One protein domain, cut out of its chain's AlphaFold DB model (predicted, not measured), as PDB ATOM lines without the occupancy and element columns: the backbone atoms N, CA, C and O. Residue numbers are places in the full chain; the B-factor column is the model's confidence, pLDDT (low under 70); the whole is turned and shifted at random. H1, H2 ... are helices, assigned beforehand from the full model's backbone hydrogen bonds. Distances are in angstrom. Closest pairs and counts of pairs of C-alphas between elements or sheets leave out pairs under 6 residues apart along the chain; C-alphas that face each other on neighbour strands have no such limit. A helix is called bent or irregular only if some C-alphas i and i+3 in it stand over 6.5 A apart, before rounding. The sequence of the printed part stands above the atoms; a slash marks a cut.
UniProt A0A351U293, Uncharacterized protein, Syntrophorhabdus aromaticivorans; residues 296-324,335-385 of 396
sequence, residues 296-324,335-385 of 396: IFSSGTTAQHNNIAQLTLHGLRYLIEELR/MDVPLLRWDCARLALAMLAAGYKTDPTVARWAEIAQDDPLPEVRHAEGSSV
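AT A GLANCE: This is residues 296 to 324 and 335 to 385 of the 396 residues of an uncharacterized protein of Syntrophorhabdus aromaticivorans (UniProt A0A351U293). A long kinked helix, H2, runs over a core of two helices, H3 and H4, packed together at a steep tilt, while the short H1 and H5 pack on different ends of H3. The 80 printed residues include five named helices, H1 to H5 in chain order, and no named strand: the class is all helix. The whole is compact and rounded, with a radius of gyration of the C-alphas of 12.1 A and spans of 35 by 26 by 23 A.

IN THESE COORDINATES: Find C-alpha 302 at (-12.368, -21.338, -6.997); from there H2, residues 302 to 322, runs 29.1 A to C-alpha 322. It is irregular, with C-alphas 307 and 310 7.7 A apart, and has a kink of 50 degrees near residue 310. H3, residues 337 to 353, covers 24.4 A and ends at (-22.034, -16.663, -12.040). H4 is residues 360 to 371, 16.7 A; H1 is 296 to 299, 5.6 A; H5 is 375 to 378, 4.8 A.

HOW THE PARTS SIT: Look first at Arg 317 and Thr 361, the closest C-alphas of H2 and H4, 5.6 A apart: these helices touch through residues 313 to 320 of H2 alone, at a steep tilt of 59 degrees, the same way. H2 and H3 are close but not clearly touching, with C-alphas 316 and 344 closest at 6.8 A; they run opposite ways at 37 degrees, only just steep. H3 and H4 are the hubs, touching three helices each. They touch each other at a steep tilt of 58 degrees, opposite ways, with C-alphas 348 and 362 closest at 5.0 A. H3 touches H1 with residues 347 to 353 alone, closest at C-alphas 350 and 298, 5.4 A, and H5 with residues 338 to 345 alone, closest at C-alphas 342 and 377, 4.7 A. H1 and H2 touch only at the corner, as do H4 and H5, while H2 and H5 are apart. Every O i to N i+4 pair is within hydrogen-bond range in H3 and H4, and 13 of 17 in H2; H1 and H5 are too short for such a pair, and their one O i to N i+3 pair is within range in H5 but not in H1.

THE WHOLE: The C-alphas farthest apart, of Ala 303 and Pro 373, are 35.5 A apart. Residues 325 to 334 are not printed, leaving 11.7 A between C-alphas 324 and 335. Of the links printed whole, no link is long. Residue 335 and residues 381 to 385 have pLDDT under 70.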
ATOM      1  N   ILE A 296     -13.915 -10.902  -5.618       95.38
ATOM      2  CA  ILE A 296     -13.442 -12.278  -5.406       95.38
ATOM      3  C   ILE A 296     -14.315 -13.264  -6.186       95.38
ATOM      4  O   ILE A 296     -13.761 -14.055  -6.928       95.38
ATOM      5  N   PHE A 297     -15.646 -13.188  -6.106       95.88
ATOM      6  CA  PHE A 297     -16.522 -14.091  -6.871       95.88
ATOM      7  C   PHE A 297     -16.547 -13.821  -8.383       95.88
ATOM      8  O   PHE A 297     -16.824 -14.728  -9.162       95.88
ATOM      9  N   SER A 298     -16.297 -12.586  -8.826       92.75
ATOM     10  CA  SER A 298     -16.298 -12.245 -10.256       92.75
ATOM     11  C   SER A 298     -14.980 -12.544 -10.969       92.75
ATOM     12  O   SER A 298     -14.983 -12.735 -12.180       92.75
ATOM     13  N   SER A 299     -13.845 -12.472 -10.274       90.69
ATOM     14  CA  SER A 299     -12.506 -12.499 -10.890       90.69
ATOM     15  C   SER A 299     -11.510 -13.409 -10.170       90.69
ATOM     16  O   SER A 299     -10.407 -13.610 -10.673       90.69
ATOM     17  N   GLY A 300     -11.859 -13.917  -8.990       90.38
ATOM     18  CA  GLY A 300     -10.999 -14.779  -8.193       90.38
ATOM     19  C   GLY A 300     -11.001 -16.233  -8.653       90.38
ATOM     20  O   GLY A 300     -11.690 -16.642  -9.590       90.38
ATOM     21  N   THR A 301     -10.184 -17.036  -7.978       90.88
ATOM     22  CA  THR A 301     -10.108 -18.480  -8.207       90.88
ATOM     23  C   THR A 301     -11.160 -19.225  -7.383       90.88
ATOM     24  O   THR A 301     -11.638 -18.747  -6.354       90.88
ATOM     25  N   THR A 302     -11.463 -20.468  -7.766       91.94
ATOM     26  CA  THR A 302     -12.368 -21.338  -6.997       91.94
ATOM     27  C   THR A 302     -11.924 -21.525  -5.540       91.94
ATOM     28  O   THR A 302     -12.769 -21.599  -4.651       91.94
ATOM     29  N   ALA A 303     -10.614 -21.567  -5.269       91.88
ATOM     30  CA  ALA A 303     -10.095 -21.661  -3.902       91.88
ATOM     31  C   ALA A 303     -10.482 -20.425  -3.074       91.88
ATOM     32  O   ALA A 303     -11.009 -20.551  -1.970       91.88
ATOM     33  N   GLN A 304     -10.332 -19.235  -3.657       93.56
ATOM     34  CA  GLN A 304     -10.701 -17.975  -3.015       93.56
ATOM     35  C   GLN A 304     -12.207 -17.878  -2.762       93.56
ATOM     36  O   GLN A 304     -12.611 -17.454  -1.680       93.56
ATOM     37  N   HIS A 305     -13.033 -18.330  -3.713       94.62
ATOM     38  CA  HIS A 305     -14.485 -18.421  -3.526       94.62
ATOM     39  C   HIS A 305     -14.817 -19.280  -2.301       94.62
ATOM     40  O   HIS A 305     -15.537 -18.848  -1.398       94.62
ATOM     41  N   ASN A 306     -14.235 -20.482  -2.236       93.19
ATOM     42  CA  ASN A 306     -14.487 -21.443  -1.166       93.19
ATOM     43  C   ASN A 306     -14.088 -20.910   0.217       93.19
ATOM     44  O   ASN A 306     -14.785 -21.190   1.193       93.19
ATOM     45  N   ASN A 307     -13.020 -20.111   0.306       93.50
ATOM     46  CA  ASN A 307     -12.538 -19.560   1.577       93.50
ATOM     47  C   ASN A 307     -13.505 -18.563   2.227       93.50
ATOM     48  O   ASN A 307     -13.528 -18.457   3.455       93.50
ATOM     49  N   ILE A 308     -14.304 -17.842   1.433       96.81
ATOM     50  CA  ILE A 308     -15.209 -16.803   1.950       96.81
ATOM     51  C   ILE A 308     -16.688 -17.203   1.905       96.81
ATOM     52  O   ILE A 308     -17.472 -16.699   2.708       96.81
ATOM     53  N   ALA A 309     -17.073 -18.137   1.027       97.00
ATOM     54  CA  ALA A 309     -18.470 -18.405   0.683       97.00
ATOM     55  C   ALA A 309     -19.393 -18.640   1.881       97.00
ATOM     56  O   ALA A 309     -20.417 -17.975   1.987       97.00
ATOM     57  N   GLN A 310     -19.037 -19.534   2.805       97.25
ATOM     58  CA  GLN A 310     -19.891 -19.855   3.959       97.25
ATOM     59  C   GLN A 310     -20.190 -18.623   4.830       97.25
ATOM     60  O   GLN A 310     -21.336 -18.394   5.218       97.25
ATOM     61  N   LEU A 311     -19.172 -17.805   5.110       98.12
ATOM     62  CA  LEU A 311     -19.313 -16.598   5.924       98.12
ATOM     63  C   LEU A 311     -20.089 -15.507   5.174       98.12
ATOM     64  O   LEU A 311     -20.986 -14.883   5.741       98.12
ATOM     65  N   THR A 312     -19.801 -15.327   3.884       98.12
ATOM     66  CA  THR A 312     -20.525 -14.385   3.026       98.12
ATOM     67  C   THR A 312     -22.010 -14.734   2.935       98.12
ATOM     68  O   THR A 312     -22.847 -13.867   3.169       98.12
ATOM     69  N   LEU A 313     -22.352 -16.001   2.673       98.31
ATOM     70  CA  LEU A 313     -23.738 -16.484   2.634       98.31
ATOM     71  C   LEU A 313     -24.449 -16.256   3.967       98.31
ATOM     72  O   LEU A 313     -25.588 -15.794   3.994       98.31
ATOM     73  N   HIS A 314     -23.768 -16.537   5.082       98.00
ATOM     74  CA  HIS A 314     -24.312 -16.291   6.411       98.00
ATOM     75  C   HIS A 314     -24.684 -14.817   6.601       98.00
ATOM     76  O   HIS A 314     -25.816 -14.532   6.984       98.00
ATOM     77  N   GLY A 315     -23.774 -13.887   6.296       97.75
ATOM     78  CA  GLY A 315     -24.041 -12.451   6.416       97.75
ATOM     79  C   GLY A 315     -25.151 -11.972   5.481       97.75
ATOM     80  O   GLY A 315     -26.093 -11.326   5.938       97.75
ATOM     81  N   LEU A 316     -25.102 -12.364   4.202       98.06
ATOM     82  CA  LEU A 316     -26.130 -12.025   3.213       98.06
ATOM     83  C   LEU A 316     -27.526 -12.471   3.648       98.06
ATOM     84  O   LEU A 316     -28.489 -11.741   3.429       98.06
ATOM     85  N   ARG A 317     -27.648 -13.635   4.291       98.19
ATOM     86  CA  ARG A 317     -28.935 -14.142   4.777       98.19
ATOM     87  C   ARG A 317     -29.555 -13.243   5.842       98.19
ATOM     88  O   ARG A 317     -30.754 -13.006   5.795       98.19
ATOM     89  N   TYR A 318     -28.761 -12.734   6.782       96.62
ATOM     90  CA  TYR A 318     -29.260 -11.787   7.786       96.62
ATOM     91  C   TYR A 318     -29.597 -10.427   7.169       96.62
ATOM     92  O   TYR A 318     -30.607  -9.824   7.528       96.62
ATOM     93  N   LEU A 319     -28.797  -9.975   6.199       95.94
ATOM     94  CA  LEU A 319     -29.006  -8.688   5.534       95.94
ATOM     95  C   LEU A 319     -30.327  -8.614   4.751       95.94
ATOM     96  O   LEU A 319     -30.833  -7.514   4.561       95.94
ATOM     97  N   ILE A 320     -30.929  -9.746   4.360       95.06
ATOM     98  CA  ILE A 320     -32.273  -9.772   3.747       95.06
ATOM     99  C   ILE A 320     -33.312  -9.134   4.677       95.06
ATOM    100  O   ILE A 320     -34.121  -8.327   4.223       95.06
ATOM    101  N   GLU A 321     -33.276  -9.471   5.969       93.19
ATOM    102  CA  GLU A 321     -34.229  -8.964   6.966       93.19
ATOM    103  C   GLU A 321     -33.780  -7.646   7.603       93.19
ATOM    104  O   GLU A 321     -34.612  -6.827   7.998       93.19
ATOM    105  N   GLU A 322     -32.471  -7.428   7.741       91.56
ATOM    106  CA  GLU A 322     -31.947  -6.188   8.320       91.56
ATOM    107  C   GLU A 322     -32.106  -4.995   7.375       91.56
ATOM    108  O   GLU A 322     -32.364  -3.900   7.853       91.56
ATOM    109  N   LEU A 323     -32.017  -5.193   6.054       91.62
ATOM    110  CA  LEU A 323     -32.066  -4.112   5.062       91.62
ATOM    111  C   LEU A 323     -33.456  -3.902   4.447       91.62
ATOM    112  O   LEU A 323     -33.567  -3.393   3.332       91.62
ATOM    113  N   ARG A 324     -34.539  -4.327   5.102       91.00
ATOM    114  CA  ARG A 324     -35.893  -4.053   4.602       91.00
ATOM    115  C   ARG A 324     -36.251  -2.578   4.783       91.00
ATOM    116  O   ARG A 324     -35.997  -2.004   5.838       91.00
ATOM    117  N   MET A 335     -26.496   3.781   8.039       67.88
ATOM    118  CA  MET A 335     -26.592   2.666   7.110       67.88
ATOM    119  C   MET A 335     -27.330   3.162   5.872       67.88
ATOM    120  O   MET A 335     -28.556   3.270   5.873       67.88
ATOM    121  N   ASP A 336     -26.594   3.419   4.793       83.81
ATOM    122  CA  ASP A 336     -27.184   3.633   3.470       83.81
ATOM    123  C   ASP A 336     -27.803   2.310   2.979       83.81
ATOM    124  O   ASP A 336     -27.169   1.485   2.311       83.81
ATOM    125  N   VAL A 337     -29.044   2.060   3.411       88.50
ATOM    126  CA  VAL A 337     -29.810   0.846   3.109       88.50
ATOM    127  C   VAL A 337     -29.909   0.617   1.596       88.50
ATOM    128  O   VAL A 337     -29.598  -0.500   1.173       88.50
ATOM    129  N   PRO A 338     -30.277   1.613   0.761       88.81
ATOM    130  CA  PRO A 338     -30.206   1.487  -0.696       88.81
ATOM    131  C   PRO A 338     -28.856   0.970  -1.205       88.81
ATOM    132  O   PRO A 338     -28.816  -0.027  -1.933       88.81
ATOM    133  N   LEU A 339     -27.752   1.594  -0.787       87.69
ATOM    134  CA  LEU A 339     -26.412   1.226  -1.241       87.69
ATOM    135  C   LEU A 339     -26.026  -0.196  -0.810       87.69
ATOM    136  O   LEU A 339     -25.478  -0.964  -1.604       87.69
ATOM    137  N   LEU A 340     -26.337  -0.582   0.428       91.50
ATOM    138  CA  LEU A 340     -26.046  -1.925   0.930       91.50
ATOM    139  C   LEU A 340     -26.878  -3.000   0.226       91.50
ATOM    140  O   LEU A 340     -26.341  -4.061  -0.096       91.50
ATOM    141  N   ARG A 341     -28.162  -2.740  -0.052       93.56
ATOM    142  CA  ARG A 341     -29.008  -3.660  -0.831       93.56
ATOM    143  C   ARG A 341     -28.467  -3.840  -2.242       93.56
ATOM    144  O   ARG A 341     -28.388  -4.970  -2.720       93.56
ATOM    145  N   TRP A 342     -28.045  -2.747  -2.874       91.31
ATOM    146  CA  TRP A 342     -27.410  -2.780  -4.187       91.31
ATOM    147  C   TRP A 342     -26.139  -3.635  -4.185       91.31
ATOM    148  O   TRP A 342     -26.007  -4.540  -5.011       91.31
ATOM    149  N   ASP A 343     -25.227  -3.432  -3.231       92.88
ATOM    150  CA  ASP A 343     -24.000  -4.231  -3.153       92.88
ATOM    151  C   ASP A 343     -24.269  -5.708  -2.801       92.88
ATOM    152  O   ASP A 343     -23.612  -6.593  -3.358       92.88
ATOM    153  N   CYS A 344     -25.278  -6.009  -1.972       96.31
ATOM    154  CA  CYS A 344     -25.720  -7.385  -1.708       96.31
ATOM    155  C   CYS A 344     -26.255  -8.073  -2.971       96.31
ATOM    156  O   CYS A 344     -25.848  -9.196  -3.278       96.31
ATOM    157  N   ALA A 345     -27.118  -7.395  -3.734       94.50
ATOM    158  CA  ALA A 345     -27.647  -7.895  -5.000       94.50
ATOM    159  C   ALA A 345     -26.520  -8.194  -6.001       94.50
ATOM    160  O   ALA A 345     -26.450  -9.283  -6.571       94.50
ATOM    161  N   ARG A 346     -25.571  -7.266  -6.170       93.94
ATOM    162  CA  ARG A 346     -24.430  -7.451  -7.081       93.94
ATOM    163  C   ARG A 346     -23.510  -8.587  -6.661       93.94
ATOM    164  O   ARG A 346     -22.980  -9.290  -7.523       93.94
ATOM    165  N   LEU A 347     -23.290  -8.750  -5.359       96.31
ATOM    166  CA  LEU A 347     -22.534  -9.874  -4.822       96.31
ATOM    167  C   LEU A 347     -23.259 -11.195  -5.096       96.31
ATOM    168  O   LEU A 347     -22.638 -12.121  -5.610       96.31
ATOM    169  N   ALA A 348     -24.567 -11.277  -4.850       96.31
ATOM    170  CA  ALA A 348     -25.354 -12.473  -5.144       96.31
ATOM    171  C   ALA A 348     -25.307 -12.846  -6.636       96.31
ATOM    172  O   ALA A 348     -25.070 -14.004  -6.975       96.31
ATOM    173  N   LEU A 349     -25.427 -11.869  -7.537       93.38
ATOM    174  CA  LEU A 349     -25.287 -12.088  -8.981       93.38
ATOM    175  C   LEU A 349     -23.890 -12.615  -9.358       93.38
ATOM    176  O   LEU A 349     -23.772 -13.550 -10.153       93.38
ATOM    177  N   ALA A 350     -22.827 -12.082  -8.745       94.38
ATOM    178  CA  ALA A 350     -21.473 -12.615  -8.918       94.38
ATOM    179  C   ALA A 350     -21.354 -14.062  -8.403       94.38
ATOM    180  O   ALA A 350     -20.746 -14.902  -9.061       94.38
ATOM    181  N   MET A 351     -21.985 -14.383  -7.270       96.56
ATOM    182  CA  MET A 351     -22.020 -15.743  -6.724       96.56
ATOM    183  C   MET A 351     -22.804 -16.714  -7.624       96.56
ATOM    184  O   MET A 351     -22.371 -17.851  -7.814       96.56
ATOM    185  N   LEU A 352     -23.910 -16.288  -8.247       93.38
ATOM    186  CA  LEU A 352     -24.627 -17.095  -9.248       93.38
ATOM    187  C   LEU A 352     -23.723 -17.456 -10.429       93.38
ATOM    188  O   LEU A 352     -23.679 -18.620 -10.839       93.38
ATOM    189  N   ALA A 353     -22.991 -16.467 -10.953       91.62
ATOM    190  CA  ALA A 353     -22.034 -16.663 -12.040       91.62
ATOM    191  C   ALA A 353     -20.880 -17.596 -11.628       91.62
ATOM    192  O   ALA A 353     -20.446 -18.422 -12.428       91.62
ATOM    193  N   ALA A 354     -20.454 -17.531 -10.363       93.25
ATOM    194  CA  ALA A 354     -19.423 -18.389  -9.780       93.25
ATOM    195  C   ALA A 354     -19.898 -19.812  -9.408       93.25
ATOM    196  O   ALA A 354     -19.098 -20.605  -8.913       93.25
ATOM    197  N   GLY A 355     -21.173 -20.154  -9.641       93.81
ATOM    198  CA  GLY A 355     -21.699 -21.516  -9.477       93.81
ATOM    199  C   GLY A 355     -22.589 -21.758  -8.252       93.81
ATOM    200  O   GLY A 355     -23.041 -22.882  -8.060       93.81
ATOM    201  N   TYR A 356     -22.929 -20.736  -7.464       94.12
ATOM    202  CA  TYR A 356     -23.757 -20.869  -6.251       94.12
ATOM    203  C   TYR A 356     -25.274 -20.828  -6.536       94.12
ATOM    204  O   TYR A 356     -26.060 -20.320  -5.742       94.12
ATOM    205  N   LYS A 357     -25.708 -21.369  -7.684       88.88
ATOM    206  CA  LYS A 357     -27.093 -21.261  -8.192       88.88
ATOM    207  C   LYS A 357     -28.151 -21.929  -7.315       88.88
ATOM    208  O   LYS A 357     -29.315 -21.556  -7.378       88.88
ATOM    209  N   THR A 358     -27.762 -22.938  -6.544       91.31
ATOM    210  CA  THR A 358     -28.676 -23.709  -5.694       91.31
ATOM    211  C   THR A 358     -28.780 -23.159  -4.275       91.31
ATOM    212  O   THR A 358     -29.527 -23.717  -3.476       91.31
ATOM    213  N   ASP A 359     -28.018 -22.115  -3.926       96.50
ATOM    214  CA  ASP A 359     -28.095 -21.538  -2.589       96.50
ATOM    215  C   ASP A 359     -29.333 -20.627  -2.465       96.50
ATOM    216  O   ASP A 359     -29.478 -19.677  -3.243       96.50
ATOM    217  N   PRO A 360     -30.226 -20.873  -1.488       96.44
ATOM    218  CA  PRO A 360     -31.464 -20.110  -1.344       96.44
ATOM    219  C   PRO A 360     -31.223 -18.637  -0.992       96.44
ATOM    220  O   PRO A 360     -32.034 -17.787  -1.345       96.44
ATOM    221  N   THR A 361     -30.110 -18.307  -0.331       97.12
ATOM    222  CA  THR A 361     -29.756 -16.921   0.012       97.12
ATOM    223  C   THR A 361     -29.413 -16.135  -1.245       97.12
ATOM    224  O   THR A 361     -29.851 -14.999  -1.416       97.12
ATOM    225  N   VAL A 362     -28.640 -16.758  -2.137       95.94
ATOM    226  CA  VAL A 362     -28.234 -16.160  -3.409       95.94
ATOM    227  C   VAL A 362     -29.446 -15.984  -4.321       95.94
ATOM    228  O   VAL A 362     -29.646 -14.896  -4.858       95.94
ATOM    229  N   ALA A 363     -30.284 -17.021  -4.447       94.00
ATOM    230  CA  ALA A 363     -31.529 -16.945  -5.209       94.00
ATOM    231  C   ALA A 363     -32.435 -15.818  -4.690       94.00
ATOM    232  O   ALA A 363     -32.926 -15.009  -5.474       94.00
ATOM    233  N   ARG A 364     -32.571 -15.690  -3.365       95.25
ATOM    234  CA  ARG A 364     -33.408 -14.655  -2.761       95.25
ATOM    235  C   ARG A 364     -32.910 -13.237  -3.035       95.25
ATOM    236  O   ARG A 364     -33.715 -12.360  -3.325       95.25
ATOM    237  N   TRP A 365     -31.603 -12.993  -2.964       95.56
ATOM    238  CA  TRP A 365     -31.051 -11.685  -3.331       95.56
ATOM    239  C   TRP A 365     -31.201 -11.376  -4.822       95.56
ATOM    240  O   TRP A 365     -31.414 -10.218  -5.171       95.56
ATOM    241  N   ALA A 366     -31.138 -12.387  -5.690       89.00
ATOM    242  CA  ALA A 366     -31.395 -12.212  -7.117       89.00
ATOM    243  C   ALA A 366     -32.870 -11.880  -7.410       89.00
ATOM    244  O   ALA A 366     -33.133 -11.019  -8.241       89.00
ATOM    245  N   GLU A 367     -33.824 -12.492  -6.697       90.69
ATOM    246  CA  GLU A 367     -35.248 -12.113  -6.748       90.69
ATOM    247  C   GLU A 367     -35.464 -10.677  -6.258       90.69
ATOM    248  O   GLU A 367     -36.116  -9.877  -6.925       90.69
ATOM    249  N   ILE A 368     -34.864 -10.318  -5.115       90.25
ATOM    250  CA  ILE A 368     -34.903  -8.946  -4.594       90.25
ATOM    251  C   ILE A 368     -34.397  -7.965  -5.653       90.25
ATOM    252  O   ILE A 368     -35.026  -6.941  -5.883       90.25
ATOM    253  N   ALA A 369     -33.302  -8.297  -6.337       87.31
ATOM    254  CA  ALA A 369     -32.739  -7.476  -7.399       87.31
ATOM    255  C   ALA A 369     -33.628  -7.352  -8.647       87.31
ATOM    256  O   ALA A 369     -33.276  -6.593  -9.532       87.31
ATOM    257  N   GLN A 370     -34.743  -8.071  -8.771       85.88
ATOM    258  CA  GLN A 370     -35.694  -7.892  -9.879       85.88
ATOM    259  C   GLN A 370     -36.851  -6.971  -9.480       85.88
ATOM    260  O   GLN A 370     -37.262  -6.117 -10.269       85.88
ATOM    261  N   ASP A 371     -37.313  -7.098  -8.235       88.38
ATOM    262  CA  ASP A 371     -38.540  -6.464  -7.744       88.38
ATOM    263  C   ASP A 371     -38.299  -5.310  -6.754       88.38
ATOM    264  O   ASP A 371     -39.250  -4.755  -6.200       88.38
ATOM    265  N   ASP A 372     -37.041  -4.935  -6.497       91.44
ATOM    266  CA  ASP A 372     -36.717  -3.857  -5.560       91.44
ATOM    267  C   ASP A 372     -37.416  -2.538  -5.957       91.44
ATOM    268  O   ASP A 372     -37.464  -2.205  -7.146       91.44
ATOM    269  N   PRO A 373     -37.961  -1.744  -5.014       87.69
ATOM    270  CA  PRO A 373     -38.567  -0.451  -5.335       87.69
ATOM    271  C   PRO A 373     -37.590   0.536  -5.991       87.69
ATOM    272  O   PRO A 373     -38.031   1.390  -6.772       87.69
ATOM    273  N   LEU A 374     -36.281   0.408  -5.758       85.69
ATOM    274  CA  LEU A 374     -35.274   1.306  -6.311       85.69
ATOM    275  C   LEU A 374     -34.685   0.793  -7.643       85.69
ATOM    276  O   LEU A 374     -34.228  -0.351  -7.726       85.69
ATOM    277  N   PRO A 375     -34.667   1.621  -8.711       79.81
ATOM    278  CA  PRO A 375     -34.170   1.213 -10.026       79.81
ATOM    279  C   PRO A 375     -32.696   0.797 -10.018       79.81
ATOM    280  O   PRO A 375     -32.309  -0.087 -10.775       79.81
ATOM    281  N   GLU A 376     -31.869   1.400  -9.171       77.94
ATOM    282  CA  GLU A 376     -30.458   1.058  -9.024       77.94
ATOM    283  C   GLU A 376     -30.236  -0.377  -8.558       77.94
ATOM    284  O   GLU A 376     -29.354  -1.059  -9.081       77.94
ATOM    285  N   VAL A 377     -31.074  -0.854  -7.635       83.12
ATOM    286  CA  VAL A 377     -31.058  -2.239  -7.159       83.12
ATOM    287  C   VAL A 377     -31.638  -3.156  -8.235       83.12
ATOM    288  O   VAL A 377     -31.035  -4.190  -8.520       83.12
ATOM    289  N   ARG A 378     -32.719  -2.735  -8.919       83.06
ATOM    290  CA  ARG A 378     -33.290  -3.488 -10.053       83.06
ATOM    291  C   ARG A 378     -32.313  -3.717 -11.204       83.06
ATOM    292  O   ARG A 378     -32.357  -4.724 -11.902       83.06
ATOM    293  N   HIS A 379     -31.425  -2.755 -11.424       78.50
ATOM    294  CA  HIS A 379     -30.424  -2.783 -12.484       78.50
ATOM    295  C   HIS A 379     -29.018  -3.072 -11.944       78.50
ATOM    296  O   HIS A 379     -28.033  -2.606 -12.516       78.50
ATOM    297  N   ALA A 380     -28.906  -3.870 -10.877       74.38
ATOM    298  CA  ALA A 380     -27.629  -4.269 -10.282       74.38
ATOM    299  C   ALA A 380     -26.659  -4.955 -11.275       74.38
ATOM    300  O   ALA A 380     -25.439  -4.856 -11.114       74.38
ATOM    301  N   GLU A 381     -27.178  -5.609 -12.323       65.69
ATOM    302  CA  GLU A 381     -26.389  -6.180 -13.431       65.69
ATOM    303  C   GLU A 381     -25.779  -5.115 -14.362       65.69
ATOM    304  O   GLU A 381     -24.778  -5.367 -15.038       65.69
ATOM    305  N   GLY A 382     -26.370  -3.920 -14.407       53.34
ATOM    306  CA  GLY A 382     -25.954  -2.825 -15.272       53.34
ATOM    307  C   GLY A 382     -24.621  -2.198 -14.859       53.34
ATOM    308  O   GLY A 382     -24.185  -2.243 -13.707       53.34
ATOM    309  N   SER A 383     -23.963  -1.551 -15.824       42.97
ATOM    310  CA  SER A 383     -22.856  -0.642 -15.515       42.97
ATOM    311  C   SER A 383     -23.447   0.584 -14.802       42.97
ATOM    312  O   SER A 383     -24.269   1.282 -15.392       42.97
ATOM    313  N   SER A 384     -23.080   0.834 -13.543       40.47
ATOM    314  CA  SER A 384     -23.594   1.941 -12.723       40.47
ATOM    315  C   SER A 384     -23.431   3.297 -13.419       40.47
ATOM    316  O   SER A 384     -22.325   3.783 -13.605       40.47
ATOM    317  N   VAL A 385     -24.540   3.959 -13.763       30.67
ATOM    318  CA  VAL A 385     -24.558   5.399 -14.114       30.67
ATOM    319  C   VAL A 385     -24.685   6.267 -12.847       30.67
ATOM    320  O   VAL A 385     -24.821   7.485 -12.911       30.67
TER     321      VAL A 385